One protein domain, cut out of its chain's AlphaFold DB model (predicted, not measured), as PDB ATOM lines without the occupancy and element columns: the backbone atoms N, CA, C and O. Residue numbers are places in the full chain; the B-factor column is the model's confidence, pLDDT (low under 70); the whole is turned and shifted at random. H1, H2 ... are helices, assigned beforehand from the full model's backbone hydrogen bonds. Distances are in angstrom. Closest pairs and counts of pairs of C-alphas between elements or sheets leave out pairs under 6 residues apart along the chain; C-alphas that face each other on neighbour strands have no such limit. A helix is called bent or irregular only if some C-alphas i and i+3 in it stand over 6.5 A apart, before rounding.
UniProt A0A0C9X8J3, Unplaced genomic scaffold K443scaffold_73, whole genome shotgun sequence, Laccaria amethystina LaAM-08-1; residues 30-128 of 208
ATOM      1  N   THR A  30     -14.458  10.358 -63.786       86.56
ATOM      2  CA  THR A  30     -14.553  11.593 -62.996       86.56
ATOM      3  C   THR A  30     -15.235  11.375 -61.646       86.56
ATOM      4  O   THR A  30     -14.785  11.907 -60.634       86.56
ATOM      5  N   VAL A  31     -16.301  10.568 -61.588       84.44
ATOM      6  CA  VAL A  31     -16.997  10.285 -60.322       84.44
ATOM      7  C   VAL A  31     -16.130   9.427 -59.409       84.44
ATOM      8  O   VAL A  31     -16.092   9.675 -58.207       84.44
ATOM      9  N   ILE A  32     -15.390   8.465 -59.963       84.81
ATOM     10  CA  ILE A  32     -14.448   7.645 -59.190       84.81
ATOM     11  C   ILE A  32     -13.358   8.526 -58.574       84.81
ATOM     12  O   ILE A  32     -13.066   8.394 -57.387       84.81
ATOM     13  N   GLU A  33     -12.783   9.454 -59.342       86.81
ATOM     14  CA  GLU A  33     -11.800  10.399 -58.809       86.81
ATOM     15  C   GLU A  33     -12.370  11.286 -57.702       86.81
ATOM     16  O   GLU A  33     -11.719  11.477 -56.676       86.81
ATOM     17  N   MET A  34     -13.583  11.813 -57.884       88.12
ATOM     18  CA  MET A  34     -14.232  12.626 -56.855       88.12
ATOM     19  C   MET A  34     -14.471  11.826 -55.574       88.12
ATOM     20  O   MET A  34     -14.232  12.348 -54.491       88.12
ATOM     21  N   LEU A  35     -14.896  10.562 -55.685       87.00
ATOM     22  CA  LEU A  35     -15.093   9.682 -54.532       87.00
ATOM     23  C   LEU A  35     -13.777   9.387 -53.801       87.00
ATOM     24  O   LEU A  35     -13.757   9.419 -52.575       87.00
ATOM     25  N   LYS A  36     -12.675   9.172 -54.533       86.44
ATOM     26  CA  LYS A  36     -11.339   8.961 -53.949       86.44
ATOM     27  C   LYS A  36     -10.794  10.191 -53.218       86.44
ATOM     28  O   LYS A  36     -10.013  10.042 -52.289       86.44
ATOM     29  N   LYS A  37     -11.186  11.395 -53.642       89.31
ATOM     30  CA  LYS A  37     -10.763  12.671 -53.041       89.31
ATOM     31  C   LYS A  37     -11.617  13.086 -51.834       89.31
ATOM     32  O   LYS A  37     -11.364  14.141 -51.255       89.31
ATOM     33  N   LEU A  38     -12.640  12.311 -51.464       89.75
ATOM     34  CA  LEU A  38     -13.469  12.624 -50.301       89.75
ATOM     35  C   LEU A  38     -12.678  12.477 -49.001       89.75
ATOM     36  O   LEU A  38     -11.870  11.567 -48.841       89.75
ATOM     37  N   SER A  39     -12.977  13.348 -48.037       93.88
ATOM     38  CA  SER A  39     -12.481  13.178 -46.676       93.88
ATOM     39  C   SER A  39     -13.107  11.948 -46.017       93.88
ATOM     40  O   SER A  39     -14.252  11.590 -46.308       93.88
ATOM     41  N   LEU A  40     -12.386  11.341 -45.073       93.62
ATOM     42  CA  LEU A  40     -12.866  10.186 -44.311       93.62
ATOM     43  C   LEU A  40     -14.232  10.449 -43.658       93.62
ATOM     44  O   LEU A  40     -15.146   9.643 -43.793       93.62
ATOM     45  N   ALA A  41     -14.405  11.618 -43.040       93.81
ATOM     46  CA  ALA A  41     -15.683  12.082 -42.495       93.81
ATOM     47  C   ALA A  41     -16.835  12.005 -43.516       93.81
ATOM     48  O   ALA A  41     -17.900  11.457 -43.231       93.81
ATOM     49  N   SER A  42     -16.601  12.501 -44.734       94.94
ATOM     50  CA  SER A  42     -17.598  12.499 -45.809       94.94
ATOM     51  C   SER A  42     -17.917  11.085 -46.294       94.94
ATOM     52  O   SER A  42     -19.068  10.789 -46.620       94.94
ATOM     53  N   ILE A  43     -16.907  10.211 -46.348       94.75
ATOM     54  CA  ILE A  43     -17.068   8.795 -46.701       94.75
ATOM     55  C   ILE A  43     -17.940   8.099 -45.655       94.75
ATOM     56  O   ILE A  43     -18.943   7.489 -46.016       94.75
ATOM     57  N   LEU A  44     -17.621   8.254 -44.368       96.06
ATOM     58  CA  LEU A  44     -18.376   7.648 -43.268       96.06
ATOM     59  C   LEU A  44     -19.830   8.116 -43.248       96.06
ATOM     60  O   LEU A  44     -20.742   7.297 -43.175       96.06
ATOM     61  N   GLN A  45     -20.067   9.421 -43.396       95.88
ATOM     62  CA  GLN A  45     -21.422   9.964 -43.417       95.88
ATOM     63  C   GLN A  45     -22.241   9.428 -44.602       95.88
ATOM     64  O   GLN A  45     -23.427   9.125 -44.452       95.88
ATOM     65  N   LYS A  46     -21.627   9.300 -45.786       94.88
ATOM     66  CA  LYS A  46     -22.278   8.696 -46.959       94.88
ATOM     67  C   LYS A  46     -22.563   7.216 -46.741       94.88
ATOM     68  O   LYS A  46     -23.682   6.784 -46.992       94.88
ATOM     69  N   ASN A  47     -21.586   6.465 -46.246       95.94
ATOM     70  CA  ASN A  47     -21.725   5.035 -46.004       95.94
ATOM     71  C   ASN A  47     -22.799   4.738 -44.959       95.94
ATOM     72  O   ASN A  47     -23.628   3.867 -45.198       95.94
ATOM     73  N   LYS A  48     -22.872   5.525 -43.880       96.38
ATOM     74  CA  LYS A  48     -23.942   5.416 -42.882       96.38
ATOM     75  C   LYS A  48     -25.327   5.560 -43.516       96.38
ATOM     76  O   LYS A  48     -26.198   4.742 -43.259       96.38
ATOM     77  N   LYS A  49     -25.522   6.559 -44.387       96.31
ATOM     78  CA  LYS A  49     -26.793   6.753 -45.114       96.31
ATOM     79  C   LYS A  49     -27.100   5.609 -46.083       96.31
ATOM     80  O   LYS A  49     -28.262   5.261 -46.278       96.31
ATOM     81  N   ILE A  50     -26.072   5.068 -46.734       95.38
ATOM     82  CA  ILE A  50     -26.226   3.931 -47.645       95.38
ATOM     83  C   ILE A  50     -26.662   2.692 -46.865       95.38
ATOM     84  O   ILE A  50     -27.602   2.032 -47.292       95.38
ATOM     85  N   GLU A  51     -26.022   2.402 -45.732       95.69
ATOM     86  CA  GLU A  51     -26.358   1.244 -44.905       95.69
ATOM     87  C   GLU A  51     -27.783   1.342 -44.361       95.69
ATOM     88  O   GLU A  51     -28.569   0.431 -44.595       95.69
ATOM     89  N   THR A  52     -28.183   2.486 -43.794       95.62
ATOM     90  CA  THR A  52     -29.566   2.668 -43.318       95.62
ATOM     91  C   THR A  52     -30.591   2.464 -44.436       95.62
ATOM     92  O   THR A  52     -31.602   1.796 -44.251       95.62
ATOM     93  N   ALA A  53     -30.319   2.991 -45.634       95.56
ATOM     94  CA  ALA A  53     -31.212   2.810 -46.776       95.56
ATOM     95  C   ALA A  53     -31.206   1.367 -47.315       95.56
ATOM     96  O   ALA A  53     -32.186   0.939 -47.925       95.56
ATOM     97  N   ASN A  54     -30.109   0.628 -47.147       95.56
ATOM     98  CA  ASN A  54     -30.038  -0.790 -47.487       95.56
ATOM     99  C   ASN A  54     -30.827  -1.635 -46.482       95.56
ATOM    100  O   ASN A  54     -31.546  -2.537 -46.906       95.56
ATOM    101  N   ASP A  55     -30.757  -1.310 -45.192       95.38
ATOM    102  CA  ASP A  55     -31.531  -1.974 -44.142       95.38
ATOM    103  C   ASP A  55     -33.034  -1.781 -44.371       95.38
ATOM    104  O   ASP A  55     -33.794  -2.746 -44.356       95.38
ATOM    105  N   GLU A  56     -33.470  -0.563 -44.706       95.06
ATOM    106  CA  GLU A  56     -34.867  -0.288 -45.073       95.06
ATOM    107  C   GLU A  56     -35.337  -1.108 -46.284       95.06
ATOM    108  O   GLU A  56     -36.466  -1.602 -46.310       95.06
ATOM    109  N   ARG A  57     -34.486  -1.273 -47.309       94.56
ATOM    110  CA  ARG A  57     -34.801  -2.127 -48.469       94.56
ATOM    111  C   ARG A  57     -34.867  -3.596 -48.077       94.56
ATOM    112  O   ARG A  57     -35.751  -4.303 -48.554       94.56
ATOM    113  N   SER A  58     -33.963  -4.047 -47.212       94.25
ATOM    114  CA  SER A  58     -33.974  -5.408 -46.681       94.25
ATOM    115  C   SER A  58     -35.287  -5.683 -45.947       94.25
ATOM    116  O   SER A  58     -35.997  -6.624 -46.294       94.25
ATOM    117  N   LEU A  59     -35.697  -4.781 -45.048       94.94
ATOM    118  CA  LEU A  59     -36.968  -4.869 -44.324       94.94
ATOM    119  C   LEU A  59     -38.178  -4.896 -45.264       94.94
ATOM    120  O   LEU A  59     -39.058  -5.733 -45.096       94.94
ATOM    121  N   LYS A  60     -38.211  -4.041 -46.295       93.81
ATOM    122  CA  LYS A  60     -39.280  -4.071 -47.313       93.81
ATOM    123  C   LYS A  60     -39.319  -5.386 -48.084       93.81
ATOM    124  O   LYS A  60     -40.394  -5.874 -48.410       93.81
ATOM    125  N   THR A  61     -38.155  -5.953 -48.378       94.56
ATOM    126  CA  THR A  61     -38.059  -7.256 -49.042       94.56
ATOM    127  C   THR A  61     -38.592  -8.360 -48.138       94.56
ATOM    128  O   THR A  61     -39.360  -9.188 -48.613       94.56
ATOM    129  N   MET A  62     -38.266  -8.340 -46.842       94.75
ATOM    130  CA  MET A  62     -38.834  -9.293 -45.885       94.75
ATOM    131  C   MET A  62     -40.355  -9.145 -45.772       94.75
ATOM    132  O   MET A  62     -41.058 -10.138 -45.896       94.75
ATOM    133  N   ALA A  63     -40.869  -7.918 -45.647       94.25
ATOM    134  CA  ALA A  63     -42.309  -7.662 -45.559       94.25
ATOM    135  C   ALA A  63     -43.076  -8.142 -46.805       94.25
ATOM    136  O   ALA A  63     -44.150  -8.719 -46.683       94.25
ATOM    137  N   HIS A  64     -42.507  -7.963 -48.003       94.31
ATOM    138  CA  HIS A  64     -43.062  -8.524 -49.240       94.31
ATOM    139  C   HIS A  64     -43.071 -10.059 -49.229       94.31
ATOM    140  O   HIS A  64     -43.978 -10.671 -49.781       94.31
ATOM    141  N   VAL A  65     -42.046 -10.704 -48.664       94.31
ATOM    142  CA  VAL A  65     -41.991 -12.173 -48.565       94.31
ATOM    143  C   VAL A  65     -43.015 -12.701 -47.555       94.31
ATOM    144  O   VAL A  65     -43.610 -13.747 -47.803       94.31
ATOM    145  N   GLU A  66     -43.235 -11.988 -46.450       94.81
ATOM    146  CA  GLU A  66     -44.214 -12.350 -45.418       94.81
ATOM    147  C   GLU A  66     -45.663 -12.140 -45.879       94.81
ATOM    148  O   GLU A  66     -46.492 -13.032 -45.704       94.81
ATOM    149  N   ASP A  67     -45.965 -10.992 -46.495       93.75
ATOM    150  CA  ASP A  67     -47.283 -10.678 -47.052       93.75
ATOM    151  C   ASP A  67     -47.165  -9.990 -48.425       93.75
ATOM    152  O   ASP A  67     -47.147  -8.756 -48.530       93.75
ATOM    153  N   PRO A  68     -47.150 -10.780 -49.512       91.75
ATOM    154  CA  PRO A  68     -47.100 -10.239 -50.865       91.75
ATOM    155  C   PRO A  68     -48.341  -9.414 -51.246       91.75
ATOM    156  O   PRO A  68     -48.269  -8.593 -52.161       91.75
ATOM    157  N   ALA A  69     -49.489  -9.631 -50.591       92.19
ATOM    158  CA  ALA A  69     -50.731  -8.933 -50.918       92.19
ATOM    159  C   ALA A  69     -50.772  -7.527 -50.297       92.19
ATOM    160  O   ALA A  69     -51.175  -6.575 -50.969       92.19
ATOM    161  N   GLY A  70     -50.316  -7.379 -49.049       90.69
ATOM    162  CA  GLY A  70     -50.163  -6.086 -48.372       90.69
ATOM    163  C   GLY A  70     -48.931  -5.293 -48.821       90.69
ATOM    164  O   GLY A  70     -48.938  -4.058 -48.798       90.69
ATOM    165  N   HIS A  71     -47.889  -5.981 -49.296       87.94
ATOM    166  CA  HIS A  71     -46.632  -5.378 -49.735       87.94
ATOM    167  C   HIS A  71     -46.228  -5.875 -51.130       87.94
ATOM    168  O   HIS A  71     -45.278  -6.638 -51.251       87.94
ATOM    169  N   PRO A  72     -46.880  -5.403 -52.208       88.00
ATOM    170  CA  PRO A  72     -46.697  -5.935 -53.564       88.00
ATOM    171  C   PRO A  72     -45.376  -5.538 -54.239       88.00
ATOM    172  O   PRO A  72     -45.072  -6.014 -55.331       88.00
ATOM    173  N   GLN A  73     -44.595  -4.632 -53.640       88.25
ATOM    174  CA  GLN A  73     -43.291  -4.229 -54.168       88.25
ATOM    175  C   GLN A  73     -42.170  -4.647 -53.213       88.25
ATOM    176  O   GLN A  73     -42.125  -4.138 -52.090       88.25
ATOM    177  N   PRO A  74     -41.242  -5.519 -53.648       89.75
ATOM    178  CA  PRO A  74     -40.078  -5.858 -52.846       89.75
ATOM    179  C   PRO A  74     -39.140  -4.648 -52.722       89.75
ATOM    180  O   PRO A  74     -39.214  -3.683 -53.493       89.75
ATOM    181  N   GLY A  75     -38.224  -4.701 -51.753       87.56
ATOM    182  CA  GLY A  75     -37.157  -3.713 -51.657       87.56
ATOM    183  C   GLY A  75     -36.279  -3.714 -52.911       87.56
ATOM    184  O   GLY A  75     -36.081  -4.738 -53.562       87.56
ATOM    185  N   SER A  76     -35.754  -2.543 -53.274       89.19
ATOM    186  CA  SER A  76     -34.801  -2.435 -54.380       89.19
ATOM    187  C   SER A  76     -33.430  -3.017 -54.014       89.19
ATOM    188  O   SER A  76     -33.122  -3.234 -52.842       89.19
ATOM    189  N   GLU A  77     -32.589  -3.244 -55.027       87.75
ATOM    190  CA  GLU A  77     -31.221  -3.747 -54.851       87.75
ATOM    191  C   GLU A  77     -30.412  -2.910 -53.847       87.75
ATOM    192  O   GLU A  77     -30.571  -1.687 -53.744       87.75
ATOM    193  N   THR A  78     -29.518  -3.568 -53.108       89.81
ATOM    194  CA  THR A  78     -28.636  -2.917 -52.137       89.81
ATOM    195  C   THR A  78     -27.568  -2.080 -52.843       89.81
ATOM    196  O   THR A  78     -27.034  -2.437 -53.891       89.81
ATOM    197  N   ALA A  79     -27.263  -0.917 -52.272       89.81
ATOM    198  CA  ALA A  79     -26.223  -0.032 -52.778       89.81
ATOM    199  C   ALA A  79     -24.879  -0.373 -52.122       89.81
ATOM    200  O   ALA A  79     -24.816  -0.669 -50.929       89.81
ATOM    201  N   SER A  80     -23.796  -0.310 -52.893       90.62
ATOM    202  CA  SER A  80     -22.446  -0.555 -52.379       90.62
ATOM    203  C   SER A  80     -21.931   0.620 -51.546       90.62
ATOM    204  O   SER A  80     -22.198   1.782 -51.859       90.62
ATOM    205  N   LEU A  81     -21.157   0.308 -50.509       92.19
ATOM    206  CA  LEU A  81     -20.443   1.293 -49.698       92.19
ATOM    207  C   LEU A  81     -19.245   1.867 -50.467       92.19
ATOM    208  O   LEU A  81     -18.627   1.185 -51.286       92.19
ATOM    209  N   VAL A  82     -18.886   3.118 -50.173       92.00
ATOM    210  CA  VAL A  82     -17.626   3.709 -50.636       92.00
ATOM    211  C   VAL A  82     -16.484   3.098 -49.830       92.00
ATOM    212  O   VAL A  82     -16.518   3.089 -48.601       92.00
ATOM    213  N   THR A  83     -15.468   2.584 -50.517       91.62
ATOM    214  CA  THR A  83     -14.321   1.936 -49.875       91.62
ATOM    215  C   THR A  83     -13.533   2.922 -49.014       91.62
ATOM    216  O   THR A  83     -13.214   4.024 -49.462       91.62
ATOM    217  N   ILE A  84     -13.191   2.500 -47.797       92.69
ATOM    218  CA  ILE A  84     -12.247   3.194 -46.919       92.69
ATOM    219  C   ILE A  84     -10.868   2.580 -47.167       92.69
ATOM    220  O   ILE A  84     -10.707   1.361 -47.177       92.69
ATOM    221  N   ASP A  85      -9.869   3.416 -47.408       90.38
ATOM    222  CA  ASP A  85      -8.483   3.005 -47.585       90.38
ATOM    223  C   ASP A  85      -7.851   2.520 -46.275       90.38
ATOM    224  O   ASP A  85      -8.257   2.864 -45.162       90.38
ATOM    225  N   SER A  86      -6.792   1.725 -46.407       90.00
ATOM    226  CA  SER A  86      -6.125   1.095 -45.268       90.00
ATOM    227  C   SER A  86      -5.487   2.100 -44.302       90.00
ATOM    228  O   SER A  86      -5.421   1.821 -43.106       90.00
ATOM    229  N   ALA A  87      -5.039   3.268 -44.778       90.06
ATOM    230  CA  ALA A  87      -4.476   4.306 -43.918       90.06
ATOM    231  C   ALA A  87      -5.559   4.932 -43.028       90.06
ATOM    232  O   ALA A  87      -5.391   4.990 -41.808       90.06
ATOM    233  N   ASN A  88      -6.706   5.293 -43.603       91.81
ATOM    234  CA  ASN A  88      -7.856   5.759 -42.831       91.81
ATOM    235  C   ASN A  88      -8.411   4.687 -41.882       91.81
ATOM    236  O   ASN A  88      -8.757   5.000 -40.744       91.81
ATOM    237  N   MET A  89      -8.416   3.411 -42.284       92.00
ATOM    238  CA  MET A  89      -8.783   2.313 -41.380       92.00
ATOM    239  C   MET A  89      -7.857   2.219 -40.161       92.00
ATOM    240  O   MET A  89      -8.323   1.904 -39.069       92.00
ATOM    241  N   ARG A  90      -6.558   2.523 -40.303       90.50
ATOM    242  CA  ARG A  90      -5.631   2.597 -39.157       90.50
ATOM    243  C   ARG A  90      -5.964   3.771 -38.239       90.50
ATOM    244  O   ARG A  90      -5.953   3.592 -37.027       90.50
ATOM    245  N   LEU A  91      -6.307   4.935 -38.796       91.31
ATOM    246  CA  LEU A  91      -6.722   6.100 -38.004       91.31
ATOM    247  C   LEU A  91      -7.975   5.805 -37.174       91.31
ATOM    248  O   LEU A  91      -8.034   6.166 -36.004       91.31
ATOM    249  N   LEU A  92      -8.942   5.077 -37.740       92.12
ATOM    250  CA  LEU A  92     -10.162   4.675 -37.032       92.12
ATOM    251  C   LEU A  92      -9.923   3.707 -35.866       92.12
ATOM    252  O   LEU A  92     -10.799   3.563 -35.019       92.12
ATOM    253  N   ARG A  93      -8.752   3.066 -35.783       90.00
ATOM    254  CA  ARG A  93      -8.378   2.234 -34.627       90.00
ATOM    255  C   ARG A  93      -7.851   3.055 -33.455       90.00
ATOM    256  O   ARG A  93      -7.839   2.561 -32.333       90.00
ATOM    257  N   ILE A  94      -7.412   4.290 -33.699       91.00
ATOM    258  CA  ILE A  94      -6.896   5.176 -32.657       91.00
ATOM    259  C   ILE A  94      -8.092   5.714 -31.857       91.00
ATOM    260  O   ILE A  94      -8.909   6.442 -32.426       91.00
ATOM    261  N   PRO A  95      -8.214   5.423 -30.545       89.31
ATOM    262  CA  PRO A  95      -9.409   5.775 -29.772       89.31
ATOM    263  C   PRO A  95      -9.737   7.274 -29.760       89.31
ATOM    264  O   PRO A  95     -10.905   7.653 -29.831       89.31
ATOM    265  N   SER A  96      -8.711   8.130 -29.710       91.19
ATOM    266  CA  SER A  96      -8.867   9.591 -29.723       91.19
ATOM    267  C   SER A  96      -9.365  10.128 -31.063       91.19
ATOM    268  O   SER A  96     -10.090  11.114 -31.090       91.19
ATOM    269  N   TYR A  97      -9.005   9.483 -32.172       90.81
ATOM    270  CA  TYR A  97      -9.486   9.867 -33.495       90.81
ATOM    271  C   TYR A  97     -10.888   9.303 -33.742       90.81
ATOM    272  O   TYR A  97     -11.791  10.023 -34.164       90.81
ATOM    273  N   PHE A  98     -11.102   8.035 -33.383       92.38
ATOM    274  CA  PHE A  98     -12.400   7.370 -33.453       92.38
ATOM    275  C   PHE A  98     -13.497   8.137 -32.709       92.38
ATOM    276  O   PHE A  98     -14.603   8.279 -33.229       92.38
ATOM    277  N   SER A  99     -13.206   8.664 -31.514       91.19
ATOM    278  CA  SER A  99     -14.192   9.400 -30.713       91.19
ATOM    279  C   SER A  99     -14.778  10.606 -31.454       91.19
ATOM    280  O   SER A  99     -15.971  10.869 -31.317       91.19
ATOM    281  N   THR A 100     -13.983  11.276 -32.296       93.00
ATOM    282  CA  THR A 100     -14.427  12.433 -33.092       93.00
ATOM    283  C   THR A 100     -15.380  12.056 -34.224       93.00
ATOM    284  O   THR A 100     -16.247  12.843 -34.588       93.00
ATOM    285  N   LEU A 101     -15.254  10.839 -34.762       93.19
ATOM    286  CA  LEU A 101     -16.044  10.348 -35.895       93.19
ATOM    287  C   LEU A 101     -17.125   9.347 -35.473       93.19
ATOM    288  O   LEU A 101     -17.844   8.826 -36.327       93.19
ATOM    289  N   ARG A 102     -17.260   9.087 -34.165       91.81
ATOM    290  CA  ARG A 102     -18.134   8.058 -33.586       91.81
ATOM    291  C   ARG A 102     -19.573   8.153 -34.080       91.81
ATOM    292  O   ARG A 102     -20.213   7.129 -34.290       91.81
ATOM    293  N   GLU A 103     -20.076   9.367 -34.281       93.81
ATOM    294  CA  GLU A 103     -21.439   9.603 -34.759       93.81
ATOM    295  C   GLU A 103     -21.688   9.000 -36.151       93.81
ATOM    296  O   GLU A 103     -22.798   8.560 -36.446       93.81
ATOM    297  N   TRP A 104     -20.675   8.950 -37.016       94.25
ATOM    298  CA  TRP A 104     -20.810   8.473 -38.396       94.25
ATOM    299  C   TRP A 104     -20.417   7.009 -38.578       94.25
ATOM    300  O   TRP A 104     -20.511   6.488 -39.688       94.25
ATOM    301  N   ILE A 105     -20.015   6.338 -37.500       94.44
ATOM    302  CA  ILE A 105     -19.740   4.905 -37.519       94.44
ATOM    303  C   ILE A 105     -21.060   4.151 -37.654       94.44
ATOM    304  O   ILE A 105     -22.037   4.418 -36.954       94.44
ATOM    305  N   TYR A 106     -21.066   3.215 -38.590       94.69
ATOM    306  CA  TYR A 106     -22.230   2.451 -38.997       94.69
ATOM    307  C   TYR A 106     -22.043   0.966 -38.611       94.69
ATOM    308  O   TYR A 106     -20.891   0.531 -38.471       94.69
ATOM    309  N   PRO A 107     -23.122   0.212 -38.318       93.00
ATOM    310  CA  PRO A 107     -23.058  -1.129 -37.733       93.00
ATOM    311  C   PRO A 107     -22.023  -2.093 -38.328       93.00
ATOM    312  O   PRO A 107     -21.254  -2.684 -37.565       93.00
ATOM    313  N   SER A 108     -21.949  -2.244 -39.656       92.88
ATOM    314  CA  SER A 108     -20.976  -3.166 -40.266       92.88
ATOM    315  C   SER A 108     -19.521  -2.755 -40.021       92.88
ATOM    316  O   SER A 108     -18.694  -3.611 -39.712       92.88
ATOM    317  N   LEU A 109     -19.210  -1.454 -40.047       94.06
ATOM    318  CA  LEU A 109     -17.875  -0.944 -39.716       94.06
ATOM    319  C   LEU A 109     -17.558  -1.094 -38.224       94.06
ATOM    320  O   LEU A 109     -16.434  -1.437 -37.865       94.06
ATOM    321  N   ALA A 110     -18.532  -0.863 -37.340       92.94
ATOM    322  CA  ALA A 110     -18.343  -1.081 -35.906       92.94
ATOM    323  C   ALA A 110     -17.989  -2.546 -35.606       92.94
ATOM    324  O   ALA A 110     -17.084  -2.815 -34.813       92.94
ATOM    325  N   LYS A 111     -18.673  -3.481 -36.277       92.75
ATOM    326  CA  LYS A 111     -18.385  -4.915 -36.201       92.75
ATOM    327  C   LYS A 111     -16.972  -5.229 -36.700       92.75
ATOM    328  O   LYS A 111     -16.220  -5.880 -35.982       92.75
ATOM    329  N   GLU A 112     -16.584  -4.710 -37.864       91.75
ATOM    330  CA  GLU A 112     -15.243  -4.910 -38.431       91.75
ATOM    331  C   GLU A 112     -14.131  -4.389 -37.501       91.75
ATOM    332  O   GLU A 112     -13.131  -5.070 -37.264       91.75
ATOM    333  N   LEU A 113     -14.315  -3.204 -36.907       90.75
ATOM    334  CA  LEU A 113     -13.359  -2.630 -35.953       90.75
ATOM    335  C   LEU A 113     -13.250  -3.466 -34.666       90.75
ATOM    336  O   LEU A 113     -12.149  -3.629 -34.132       90.75
ATOM    337  N   ALA A 114     -14.362  -4.021 -34.179       88.19
ATOM    338  CA  ALA A 114     -14.372  -4.900 -33.011       88.19
ATOM    339  C   ALA A 114     -13.674  -6.244 -33.290       88.19
ATOM    340  O   ALA A 114     -12.866  -6.702 -32.479       88.19
ATOM    341  N   GLU A 115     -13.939  -6.853 -34.449       85.81
ATOM    342  CA  GLU A 115     -13.316  -8.108 -34.884       85.81
ATOM    343  C   GLU A 115     -11.808  -7.951 -35.101       85.81
ATOM    344  O   GLU A 115     -11.026  -8.788 -34.649       85.81
ATOM    345  N   ALA A 116     -11.369  -6.840 -35.700       76.62
ATOM    346  CA  ALA A 116      -9.948  -6.539 -35.847       76.62
ATOM    347  C   ALA A 116      -9.237  -6.403 -34.487       76.62
ATOM    348  O   ALA A 116      -8.124  -6.906 -34.317       76.62
ATOM    349  N   GLY A 117      -9.887  -5.781 -33.496       64.56
ATOM    350  CA  GLY A 117      -9.364  -5.686 -32.129       64.56
ATOM    351  C   GLY A 117      -9.294  -7.036 -31.402       64.56
ATOM    352  O   GLY A 117      -8.412  -7.240 -30.564       64.56
ATOM    353  N   LEU A 118     -10.187  -7.978 -31.724       58.44
ATOM    354  CA  LEU A 118     -10.121  -9.356 -31.231       58.44
ATOM    355  C   LEU A 118      -8.996 -10.141 -31.909       58.44
ATOM    356  O   LEU A 118      -8.245 -10.819 -31.212       58.44
ATOM    357  N   GLY A 119      -8.834 -10.006 -33.227       56.22
ATOM    358  CA  GLY A 119      -7.768 -10.652 -33.995       56.22
ATOM    359  C   GLY A 119      -6.368 -10.236 -33.545       56.22
ATOM    360  O   GLY A 119      -5.477 -11.073 -33.466       56.22
ATOM    361  N   GLU A 120      -6.171  -8.978 -33.147       54.38
ATOM    362  CA  GLU A 120      -4.889  -8.515 -32.602       54.38
ATOM    363  C   GLU A 120      -4.610  -9.083 -31.196       54.38
ATOM    364  O   GLU A 120      -3.480  -9.446 -30.869       54.38
ATOM    365  N   LYS A 121      -5.653  -9.237 -30.370       52.19
ATOM    366  CA  LYS A 121      -5.558  -9.888 -29.050       52.19
ATOM    367  C   LYS A 121      -5.371 -11.406 -29.155       52.19
ATOM    368  O   LYS A 121      -4.709 -11.991 -28.302       52.19
ATOM    369  N   LEU A 122      -5.939 -12.035 -30.183       48.28
ATOM    370  CA  LEU A 122      -5.747 -13.450 -30.509       48.28
ATOM    371  C   LEU A 122      -4.374 -13.697 -31.143       48.28
ATOM    372  O   LEU A 122      -3.716 -14.646 -30.748       48.28
ATOM    373  N   GLY A 123      -3.883 -12.820 -32.021       44.62
ATOM    374  CA  GLY A 123      -2.551 -12.913 -32.630       44.62
ATOM    375  C   GLY A 123      -1.410 -12.793 -31.616       44.62
ATOM    376  O   GLY A 123      -0.438 -13.537 -31.697       44.62
ATOM    377  N   ARG A 124      -1.564 -11.947 -30.586       49.09
ATOM    378  CA  ARG A 124      -0.622 -11.905 -29.448       49.09
ATOM    379  C   ARG A 124      -0.655 -13.165 -28.575       49.09
ATOM    380  O   ARG A 124       0.310 -13.419 -27.869       49.09
ATOM    381  N   LYS A 125      -1.738 -13.952 -28.614       45.66
ATOM    382  CA  LYS A 125      -1.801 -15.277 -27.970       45.66
ATOM    383  C   LYS A 125      -1.331 -16.402 -28.900       45.66
ATOM    384  O   LYS A 125      -0.747 -17.361 -28.422       45.66
ATOM    385  N   ALA A 126      -1.547 -16.274 -30.207       44.78
ATOM    386  CA  ALA A 126      -1.220 -17.291 -31.204       44.78
ATOM    387  C   ALA A 126       0.263 -17.306 -31.611       44.78
ATOM    388  O   ALA A 126       0.723 -18.297 -32.162       44.78
ATOM    389  N   ALA A 127       1.040 -16.262 -31.300       43.12
ATOM    390  CA  ALA A 127       2.499 -16.304 -31.449       43.12
ATOM    391  C   ALA A 127       3.203 -17.202 -30.404       43.12
ATOM    392  O   ALA A 127       4.421 -17.340 -30.458       43.12
ATOM    393  N   PHE A 128       2.456 -17.810 -29.469       44.69
ATOM    394  CA  PHE A 128       2.975 -18.778 -28.496       44.69
ATOM    395  C   PHE A 128       2.412 -20.199 -28.674       44.69
ATOM    396  O   PHE A 128       2.676 -21.048 -27.841       44.69
TER     397      PHE A 128
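This is residues 30 to 128 of the 208 residues of an uncharacterized protein of Laccaria amethystina LaAM-08-1 (UniProt A0A0C9X8J3). One long helix, H2, is the spine of an open, only just flat arrangement; after it the chain turns back and runs along it as a long stretch without named elements, residues 67 to 85, to H3 near the first end of H2. H4 packs on that first part of H2, H1 sits off the same end, and H5 starts near the first half of H2 and splays away from it, with residues 118 to 128 sticking out. The contacts between the helices are few, and the whole is loose, with a radius of gyration of the C-alphas of 17.7 A. The printed part has 99 residues with five named helices, in the order H1, H2, H3, H4, H5, and no named strand; its class is all helix. The C-alphas span 57 by 41 by 23 A along their three main axes.

Begin with H2, residues 40 to 66, the longest helix. Look at its residues 41 to 48: with these alone it touches H4, residues 95 to 104, and the closest C-alphas, those of Gln 45 and Trp 104, are 5.3 A apart. H2 and H4 run the same way at a steep tilt of 47 degrees. At Leu 40 you will find H3, residues 86 to 91, close but not clearly touching H2: the closest C-alphas, those of Leu 40 and Asn 88, are 6.8 A apart, and the lines are about perpendicular at 76 degrees. H3 is also close to H4 but not clearly touching it; the closest C-alphas, those of Leu 91 and Tyr 97, are 6.5 A apart, and the lines are about perpendicular at 74 degrees. H5, residues 107 to 126, touches no helix, but H2 and H5 are near each other, with 8 pairs of C-alphas within 10 A. H1, residues 30 to 36, is apart from H2, but only just, with the closest C-alphas 8.1 A apart. H5 is apart from H1, H3 and H4. In the backbones of H1, H2 and H3 every O i to N i+4 pair is within hydrogen-bond range. In H5 it is 15 of 16, and in H4 2 of 6, beside 3 of 7 O i to N i+3 pairs.

Find C-alpha 40 at (-12.866, 10.186, -44.311); from there H2 runs 38.6 A to C-alpha 66 at (-44.214, -12.350, -45.418). Then look at C-alpha 71 at (-46.632, -5.378, -49.735) and C-alpha 85 at (-8.483, 3.005, -47.585): between them x goes back toward its value at C-alpha 40. Next comes H3, six residues from Ser 86 to Leu 91. H4, from Pro 95 to Trp 104, is 14.5 A long and irregular: C-alphas 100 and 103 are 7.7 A apart. H5 runs 27.9 A from Pro 107 to C-alpha 126 at (-1.220, -17.291, -31.204). H1, at the start of the printed part, is 10.0 A long, from Thr 30 to Lys 36.

The two C-alphas farthest apart, those of Ala 69 and Phe 128, are 59.0 A apart. Residues 94 to 99, of which 95 to 99 belong to H4, stand free, and so do residues 118 to 128, of which 118 to 126 belong to H5. Without these stretches the body spans 48 by 35 by 18 A. The link from H2 to H3 is long, with 19 residues, and the other three links are tight. The printed part has no cut. The mean pLDDT of the printed part is 86.8; look for low confidence, under 70, at residues 117 to 128.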